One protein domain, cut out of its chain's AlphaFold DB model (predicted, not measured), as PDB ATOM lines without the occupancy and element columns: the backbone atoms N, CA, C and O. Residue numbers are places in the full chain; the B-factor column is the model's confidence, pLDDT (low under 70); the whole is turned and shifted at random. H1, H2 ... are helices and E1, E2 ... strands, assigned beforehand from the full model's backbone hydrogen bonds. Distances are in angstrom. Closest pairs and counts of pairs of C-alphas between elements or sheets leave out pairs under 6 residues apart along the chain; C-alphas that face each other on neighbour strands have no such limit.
ATOM      1  N   VAL A  64      41.238-114.134  99.161       96.00
ATOM      2  CA  VAL A  64      39.846-113.885  98.760       96.00
ATOM      3  C   VAL A  64      38.970-113.905 100.020       96.00
ATOM      4  O   VAL A  64      38.310-114.911 100.299       96.00
ATOM      5  N   PRO A  65      39.009-112.850 100.858       92.81
ATOM      6  CA  PRO A  65      38.323-112.821 102.156       92.81
ATOM      7  C   PRO A  65      36.798-112.902 102.040       92.81
ATOM      8  O   PRO A  65      36.128-113.336 102.977       92.81
ATOM      9  N   PHE A  66      36.246-112.487 100.900       93.50
ATOM     10  CA  PHE A  66      34.828-112.587 100.601       93.50
ATOM     11  C   PHE A  66      34.640-113.267  99.248       93.50
ATOM     12  O   PHE A  66      35.190-112.833  98.240       93.50
ATOM     13  N   ARG A  67      33.832-114.328  99.229       96.19
ATOM     14  CA  ARG A  67      33.378-115.000  98.014       96.19
ATOM     15  C   ARG A  67      32.000-115.592  98.253       96.19
ATOM     16  O   ARG A  67      31.821-116.387  99.174       96.19
ATOM     17  N   ASP A  68      31.070-115.282  97.368       95.81
ATOM     18  CA  ASP A  68      29.776-115.940  97.295       95.81
ATOM     19  C   ASP A  68      29.785-116.938  96.120       95.81
ATOM     20  O   ASP A  68      29.888-116.533  94.961       95.81
ATOM     21  N   PRO A  69      29.713-118.257  96.375       93.31
ATOM     22  CA  PRO A  69      29.727-119.261  95.315       93.31
ATOM     23  C   PRO A  69      28.415-119.343  94.519       93.31
ATOM     24  O   PRO A  69      28.419-119.929  93.440       93.31
ATOM     25  N   VAL A  70      27.306-118.805  95.037       93.94
ATOM     26  CA  VAL A  70      25.997-118.809  94.369       93.94
ATOM     27  C   VAL A  70      25.883-117.615  93.436       93.94
ATOM     28  O   VAL A  70      25.493-117.765  92.281       93.94
ATOM     29  N   THR A  71      26.216-116.426  93.934       92.25
ATOM     30  CA  THR A  71      26.116-115.198  93.141       92.25
ATOM     31  C   THR A  71      27.385-114.926  92.344       92.25
ATOM     32  O   THR A  71      27.308-114.303  91.301       92.25
ATOM     33  N   GLY A  72      28.551-115.408  92.772       93.69
ATOM     34  CA  GLY A  72      29.832-115.088  92.141       93.69
ATOM     35  C   GLY A  72      30.402-113.730  92.559       93.69
ATOM     36  O   GLY A  72      31.382-113.279  91.964       93.69
ATOM     37  N   GLU A  73      29.822-113.065  93.556       94.94
ATOM     38  CA  GLU A  73      30.399-111.860  94.155       94.94
ATOM     39  C   GLU A  73      31.696-112.204  94.905       94.94
ATOM     40  O   GLU A  73      31.806-113.274  95.511       94.94
ATOM     41  N   PHE A  74      32.695-111.321  94.863       95.50
ATOM     42  CA  PHE A  74      33.953-111.545  95.575       95.50
ATOM     43  C   PHE A  74      34.706-110.252  95.883       95.50
ATOM     44  O   PHE A  74      34.527-109.241  95.203       95.50
ATOM     45  N   ASP A  75      35.581-110.336  96.882       94.69
ATOM     46  CA  ASP A  75      36.687-109.411  97.107       94.69
ATOM     47  C   ASP A  75      37.978-110.212  97.112       94.69
ATOM     48  O   ASP A  75      38.091-111.180  97.865       94.69
ATOM     49  N   GLU A  76      38.938-109.805  96.290       94.69
ATOM     50  CA  GLU A  76      40.286-110.350  96.288       94.69
ATOM     51  C   GLU A  76      41.324-109.249  96.461       94.69
ATOM     52  O   GLU A  76      41.095-108.081  96.125       94.69
ATOM     53  N   PHE A  77      42.452-109.628  97.047       94.19
ATOM     54  CA  PHE A  77      43.614-108.768  97.126       94.19
ATOM     55  C   PHE A  77      44.908-109.576  97.082       94.19
ATOM     56  O   PHE A  77      44.975-110.748  97.474       94.19
ATOM     57  N   ASN A  78      45.968-108.889  96.682       92.69
ATOM     58  CA  ASN A  78      47.343-109.290  96.911       92.69
ATOM     59  C   ASN A  78      48.115-108.135  97.562       92.69
ATOM     60  O   ASN A  78      47.535-107.122  97.966       92.69
ATOM     61  N   SER A  79      49.427-108.284  97.699       91.06
ATOM     62  CA  SER A  79      50.290-107.262  98.298       91.06
ATOM     63  C   SER A  79      50.293-105.903  97.571       91.06
ATOM     64  O   SER A  79      50.712-104.905  98.160       91.06
ATOM     65  N   GLN A  80      49.828-105.834  96.319       90.31
ATOM     66  CA  GLN A  80      49.872-104.635  95.474       90.31
ATOM     67  C   GLN A  80      48.524-104.203  94.893       90.31
ATOM     68  O   GLN A  80      48.390-103.037  94.520       90.31
ATOM     69  N   THR A  81      47.544-105.094  94.789       92.62
ATOM     70  CA  THR A  81      46.287-104.852  94.079       92.62
ATOM     71  C   THR A  81      45.085-105.351  94.858       92.62
ATOM     72  O   THR A  81      45.173-106.196  95.750       92.62
ATOM     73  N   SER A  82      43.922-104.829  94.494       94.12
ATOM     74  CA  SER A  82      42.633-105.367  94.913       94.12
ATOM     75  C   SER A  82      41.685-105.377  93.725       94.12
ATOM     76  O   SER A  82      41.668-104.418  92.950       94.12
ATOM     77  N   LEU A  83      40.892-106.436  93.597       95.25
ATOM     78  CA  LEU A  83      39.813-106.553  92.623       95.25
ATOM     79  C   LEU A  83      38.566-107.047  93.344       95.25
ATOM     80  O   LEU A  83      38.595-107.986  94.134       95.25
ATOM     81  N   SER A  84      37.444-106.422  93.044       95.38
ATOM     82  CA  SER A  84      36.170-106.808  93.620       95.38
ATOM     83  C   SER A  84      35.089-106.768  92.564       95.38
ATOM     84  O   SER A  84      35.109-105.944  91.647       95.38
ATOM     85  N   ARG A  85      34.115-107.655  92.739       94.44
ATOM     86  CA  ARG A  85      32.926-107.738  91.901       94.44
ATOM     87  C   ARG A  85      31.679-107.849  92.761       94.44
ATOM     88  O   ARG A  85      31.632-108.661  93.693       94.44
ATOM     89  N   ARG A  86      30.651-107.079  92.416       94.19
ATOM     90  CA  ARG A  86      29.300-107.166  92.980       94.19
ATOM     91  C   ARG A  86      28.272-107.280  91.878       94.19
ATOM     92  O   ARG A  86      28.476-106.759  90.787       94.19
ATOM     93  N   ARG A  87      27.169-107.979  92.144       93.06
ATOM     94  CA  ARG A  87      26.053-107.990  91.202       93.06
ATOM     95  C   ARG A  87      25.516-106.572  91.090       93.06
ATOM     96  O   ARG A  87      25.305-105.933  92.119       93.06
ATOM     97  N   ARG A  88      25.286-106.114  89.863       89.31
ATOM     98  CA  ARG A  88      24.779-104.771  89.599       89.31
ATOM     99  C   ARG A  88      23.415-104.585  90.257       89.31
ATOM    100  O   ARG A  88      22.538-105.450  90.148       89.31
ATOM    101  N   ARG A  89      23.256-103.468  90.961       86.50
ATOM    102  CA  ARG A  89      22.014-103.044  91.622       86.50
ATOM    103  C   ARG A  89      21.760-101.568  91.316       86.50
ATOM    104  O   ARG A  89      22.621-100.889  90.764       86.50
ATOM    105  N   ASP A  90      20.565-101.084  91.648       72.69
ATOM    106  CA  ASP A  90      20.203 -99.676  91.434       72.69
ATOM    107  C   ASP A  90      21.023 -98.724  92.326       72.69
ATOM    108  O   ASP A  90      21.176 -97.543  92.008       72.69
ATOM    109  N   ASP A  91      21.575 -99.223  93.438       77.06
ATOM    110  CA  ASP A  91      22.509 -98.500  94.287       77.06
ATOM    111  C   ASP A  91      23.958 -98.688  93.823       77.06
ATOM    112  O   ASP A  91      24.456 -99.803  93.669       77.06
ATOM    113  N   ARG A  92      24.671 -97.571  93.635       73.19
ATOM    114  CA  ARG A  92      26.097 -97.601  93.295       73.19
ATOM    115  C   ARG A  92      26.883 -98.195  94.463       73.19
ATOM    116  O   ARG A  92      27.004 -97.576  95.522       73.19
ATOM    117  N   TRP A  93      27.463 -99.370  94.246       85.00
ATOM    118  CA  TRP A  93      28.385 -99.988  95.190       85.00
ATOM    119  C   TRP A  93      29.745 -99.272  95.178       85.00
ATOM    120  O   TRP A  93      30.302 -98.971  94.123       85.00
ATOM    121  N   LEU A  94      30.282 -98.999  96.372       84.44
ATOM    122  CA  LEU A  94      31.620 -98.441  96.572       84.44
ATOM    123  C   LEU A  94      32.421 -99.356  97.509       84.44
ATOM    124  O   LEU A  94      31.956 -99.643  98.622       84.44
ATOM    125  N   PRO A  95      33.623 -99.810  97.111       83.12
ATOM    126  CA  PRO A  95      34.479-100.583  97.993       83.12
ATOM    127  C   PRO A  95      35.002 -99.702  99.134       83.12
ATOM    128  O   PRO A  95      35.263 -98.512  98.968       83.12
ATOM    129  N   ARG A  96      35.208-100.294 100.314       82.00
ATOM    130  CA  ARG A  96      35.779 -99.596 101.484       82.00
ATOM    131  C   ARG A  96      37.308 -99.548 101.437       82.00
ATOM    132  O   ARG A  96      37.970 -99.777 102.447       82.00
ATOM    133  N   TRP A  97      37.868 -99.317 100.258       83.19
ATOM    134  CA  TRP A  97      39.309 -99.244 100.062       83.19
ATOM    135  C   TRP A  97      39.807 -97.819 100.310       83.19
ATOM    136  O   TRP A  97      39.145 -96.847  99.951       83.19
ATOM    137  N   GLY A  98      40.978 -97.694 100.935       69.06
ATOM    138  CA  GLY A  98      41.727 -96.439 100.946       69.06
ATOM    139  C   GLY A  98      42.546 -96.306  99.660       69.06
ATOM    140  O   GLY A  98      43.070 -97.302  99.172       69.06
ATOM    141  N   GLY A  99      42.679 -95.090  99.125       69.56
ATOM    142  CA  GLY A  99      43.499 -94.807  97.939       69.56
ATOM    143  C   GLY A  99      42.724 -94.683  96.621       69.56
ATOM    144  O   GLY A  99      41.490 -94.649  96.595       69.56
ATOM    145  N   VAL A 100      43.475 -94.560  95.519       77.06
ATOM    146  CA  VAL A 100      42.929 -94.435  94.158       77.06
ATOM    147  C   VAL A 100      42.363 -95.782  93.721       77.06
ATOM    148  O   VAL A 100      43.064 -96.791  93.710       77.06
ATOM    149  N   HIS A 101      41.091 -95.785  93.346       88.00
ATOM    150  CA  HIS A 101      40.402 -96.960  92.836       88.00
ATOM    151  C   HIS A 101      39.608 -96.605  91.583       88.00
ATOM    152  O   HIS A 101      39.206 -95.460  91.365       88.00
ATOM    153  N   TYR A 102      39.392 -97.619  90.761       91.00
ATOM    154  CA  TYR A 102      38.717 -97.547  89.482       91.00
ATOM    155  C   TYR A 102      37.442 -98.357  89.573       91.00
ATOM    156  O   TYR A 102      37.477 -99.513  89.988       91.00
ATOM    157  N   LEU A 103      36.333 -97.746  89.171       92.44
ATOM    158  CA  LEU A 103      35.021 -98.373  89.144       92.44
ATOM    159  C   LEU A 103      34.548 -98.456  87.702       92.44
ATOM    160  O   LEU A 103      34.754 -97.522  86.922       92.44
ATOM    161  N   TRP A 104      33.937 -99.577  87.356       93.12
ATOM    162  CA  TRP A 104      33.227 -99.740  86.097       93.12
ATOM    163  C   TRP A 104      32.118-100.770  86.259       93.12
ATOM    164  O   TRP A 104      32.156-101.600  87.166       93.12
ATOM    165  N   SER A 105      31.159-100.744  85.346       92.69
ATOM    166  CA  SER A 105      30.058-101.700  85.325       92.69
ATOM    167  C   SER A 105      30.002-102.408  83.976       92.69
ATOM    168  O   SER A 105      30.281-101.817  82.935       92.69
ATOM    169  N   THR A 106      29.626-103.681  83.994       92.88
ATOM    170  CA  THR A 106      29.114-104.408  82.827       92.88
ATOM    171  C   THR A 106      27.588-104.558  82.989       92.88
ATOM    172  O   THR A 106      27.024-104.053  83.971       92.88
ATOM    173  N   PRO A 107      26.850-105.193  82.055       91.44
ATOM    174  CA  PRO A 107      25.394-105.312  82.177       91.44
ATOM    175  C   PRO A 107      24.918-105.964  83.486       91.44
ATOM    176  O   PRO A 107      23.868-105.597  84.005       91.44
ATOM    177  N   GLU A 108      25.693-106.899  84.039       91.50
ATOM    178  CA  GLU A 108      25.298-107.680  85.220       91.50
ATOM    179  C   GLU A 108      26.116-107.383  86.481       91.50
ATOM    180  O   GLU A 108      25.708-107.768  87.581       91.50
ATOM    181  N   TRP A 109      27.262-106.714  86.346       93.50
ATOM    182  CA  TRP A 109      28.267-106.634  87.403       93.50
ATOM    183  C   TRP A 109      28.795-105.221  87.583       93.50
ATOM    184  O   TRP A 109      29.145-104.559  86.610       93.50
ATOM    185  N   ASP A 110      28.945-104.812  88.835       94.12
ATOM    186  CA  ASP A 110      29.792-103.695  89.222       94.12
ATOM    187  C   ASP A 110      31.162-104.232  89.630       94.12
ATOM    188  O   ASP A 110      31.282-105.218  90.365       94.12
ATOM    189  N   TRP A 111      32.202-103.574  89.146       94.62
ATOM    190  CA  TRP A 111      33.588-103.947  89.353       94.62
ATOM    191  C   TRP A 111      34.359-102.795  89.976       94.62
ATOM    192  O   TRP A 111      34.128-101.622  89.675       94.62
ATOM    193  N   ALA A 112      35.314-103.153  90.824       94.44
ATOM    194  CA  ALA A 112      36.272-102.219  91.371       94.44
ATOM    195  C   ALA A 112      37.676-102.804  91.289       94.44
ATOM    196  O   ALA A 112      37.864-103.973  91.614       94.44
ATOM    197  N   ALA A 113      38.656-101.983  90.921       93.75
ATOM    198  CA  ALA A 113      40.072-102.318  91.022       93.75
ATOM    199  C   ALA A 113      40.852-101.200  91.713       93.75
ATOM    200  O   ALA A 113      40.570-100.019  91.509       93.75
ATOM    201  N   ALA A 114      41.850-101.560  92.506       92.12
ATOM    202  CA  ALA A 114      42.766-100.620  93.139       92.12
ATOM    203  C   ALA A 114      44.197-101.151  93.096       92.12
ATOM    204  O   ALA A 114      44.421-102.360  93.006       92.12
ATOM    205  N   THR A 115      45.158-100.237  93.197       90.25
ATOM    206  CA  THR A 115      46.571-100.561  93.395       90.25
ATOM    207  C   THR A 115      47.107 -99.776  94.588       90.25
ATOM    208  O   THR A 115      46.696 -98.646  94.848       90.25
ATOM    209  N   LEU A 116      48.055-100.364  95.317       83.44
ATOM    210  CA  LEU A 116      48.794 -99.691  96.390       83.44
ATOM    211  C   LEU A 116      49.933 -98.799  95.850       83.44
ATOM    212  O   LEU A 116      50.714 -98.252  96.626       83.44
ATOM    213  N   GLY A 117      50.067 -98.709  94.523       77.12
ATOM    214  CA  GLY A 117      51.193 -98.100  93.819       77.12
ATOM    215  C   GLY A 117      50.742 -97.068  92.780       77.12
ATOM    216  O   GLY A 117      49.906 -96.220  93.090       77.12
ATOM    217  N   PRO A 118      51.308 -97.073  91.559       74.88
ATOM    218  CA  PRO A 118      50.930 -96.103  90.540       74.88
ATOM    219  C   PRO A 118      49.477 -96.301  90.093       74.88
ATOM    220  O   PRO A 118      48.970 -97.426  90.045       74.88
ATOM    221  N   ALA A 119      48.844 -95.182  89.735       78.62
ATOM    222  CA  ALA A 119      47.557 -95.142  89.056       78.62
ATOM    223  C   ALA A 119      47.572 -96.075  87.831       78.62
ATOM    224  O   ALA A 119      48.561 -96.137  87.099       78.62
ATOM    225  N   LEU A 120      46.487 -96.822  87.618       80.06
ATOM    226  CA  LEU A 120      46.371 -97.749  86.493       80.06
ATOM    227  C   LEU A 120      46.208 -97.031  85.153       80.06
ATOM    228  O   LEU A 120      46.519 -97.645  84.145       80.06
ATOM    229  N   ASP A 121      45.742 -95.780  85.114       81.88
ATOM    230  CA  ASP A 121      45.503 -94.992  83.891       81.88
ATOM    231  C   ASP A 121      45.016 -95.859  82.708       81.88
ATOM    232  O   ASP A 121      43.986 -96.525  82.819       81.88
ATOM    233  N   ASP A 122      45.761 -95.925  81.600       80.12
ATOM    234  CA  ASP A 122      45.416 -96.731  80.418       80.12
ATOM    235  C   ASP A 122      45.356 -98.249  80.687       80.12
ATOM    236  O   ASP A 122      44.656 -98.985  79.985       80.12
ATOM    237  N   ALA A 123      46.062 -98.746  81.705       85.31
ATOM    238  CA  ALA A 123      46.043-100.156  82.090       85.31
ATOM    239  C   ALA A 123      44.673-100.598  82.625       85.31
ATOM    240  O   ALA A 123      44.357-101.786  82.541       85.31
ATOM    241  N   VAL A 124      43.810 -99.673  83.079       89.19
ATOM    242  CA  VAL A 124      42.430-100.023  83.458       89.19
ATOM    243  C   VAL A 124      41.653-100.589  82.267       89.19
ATOM    244  O   VAL A 124      40.887-101.534  82.429       89.19
ATOM    245  N   HIS A 125      41.895-100.077  81.055       88.62
ATOM    246  CA  HIS A 125      41.244-100.566  79.839       88.62
ATOM    247  C   HIS A 125      41.744-101.958  79.440       88.62
ATOM    248  O   HIS A 125      40.969-102.774  78.939       88.62
ATOM    249  N   GLN A 126      43.020-102.259  79.696       89.25
ATOM    250  CA  GLN A 126      43.580-103.595  79.471       89.25
ATOM    251  C   GLN A 126      43.004-104.608  80.461       89.25
ATOM    252  O   GLN A 126      42.593-105.692  80.054       89.25
ATOM    253  N   LEU A 127      42.917-104.233  81.743       91.44
ATOM    254  CA  LEU A 127      42.300-105.052  82.786       91.44
ATOM    255  C   LEU A 127      40.832-105.347  82.462       91.44
ATOM    256  O   LEU A 127      40.400-106.493  82.523       91.44
ATOM    257  N   GLN A 128      40.092-104.315  82.061       93.12
ATOM    258  CA  GLN A 128      38.724-104.427  81.575       93.12
ATOM    259  C   GLN A 128      38.628-105.463  80.445       93.12
ATOM    260  O   GLN A 128      37.952-106.475  80.598       93.12
ATOM    261  N   HIS A 129      39.374-105.278  79.356       90.88
ATOM    262  CA  HIS A 129      39.341-106.203  78.220       90.88
ATOM    263  C   HIS A 129      39.701-107.652  78.593       90.88
ATOM    264  O   HIS A 129      39.132-108.587  78.034       90.88
ATOM    265  N   ALA A 130      40.628-107.844  79.538       91.12
ATOM    266  CA  ALA A 130      41.022-109.166  80.018       91.12
ATOM    267  C   ALA A 130      39.927-109.855  80.852       91.12
ATOM    268  O   ALA A 130      39.769-111.072  80.760       91.12
ATOM    269  N   LEU A 131      39.177-109.097  81.658       92.38
ATOM    270  CA  LEU A 131      38.134-109.637  82.536       92.38
ATOM    271  C   LEU A 131      36.820-109.926  81.806       92.38
ATOM    272  O   LEU A 131      36.094-110.835  82.207       92.38
ATOM    273  N   HIS A 132      36.499-109.164  80.763       90.25
ATOM    274  CA  HIS A 132      35.218-109.267  80.058       90.25
ATOM    275  C   HIS A 132      35.390-109.037  78.543       90.25
ATOM    276  O   HIS A 132      35.003-108.011  77.979       90.25
TER     277      HIS A 132
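What this domain is: This is residues 64 to 132 of the 139 residues of an uncharacterized protein of Rhodococcus sp. SMB37 (UniProt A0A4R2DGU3). One antiparallel sheet of five strands, in the order E1, E2, E3, E5, E4, has the short helix H1 over one face at its E5 and E4 end; residues 88 to 100 loop over the opposite face. The 69 printed residues run E1, E2, E3, E4, E5, H1, of mixed class, compact, with a radius of gyration of the C-alphas of 11.8 A and spans of 33 by 24 by 22 A.

How they stand to each other: E1, residues 64 to 67, E2, residues 74 to 77, and E3, residues 81 to 87, form a meander, each strand the antiparallel neighbour of the one before; within hydrogen-bond range are N 75 and O 66, 2.9 A, and N 76 and O 83, 2.8 A. E5, residues 109 to 115, is antiparallel to E3, with N 84 and O 112 at 2.9 A, and forms a hairpin with E4, residues 101 to 105, with N 102 and O 113 at 2.8 A. H1, residues 123 to 131, with every O i to N i+4 pair within range, is on the sheet, over E5 and E4, at a height of 10.1 A.

Where its parts are: E1 begins at C-alpha 64 (39.846, -113.885, 98.760). E3 measures 20.7 A and E5 20.2 A. H1 ends at C-alpha 131 (38.134, -109.637, 82.536).

The domain as a whole: The printed part has no cut; the link E3 to E4 is long. Residues 98 to 99 are under pLDDT 70.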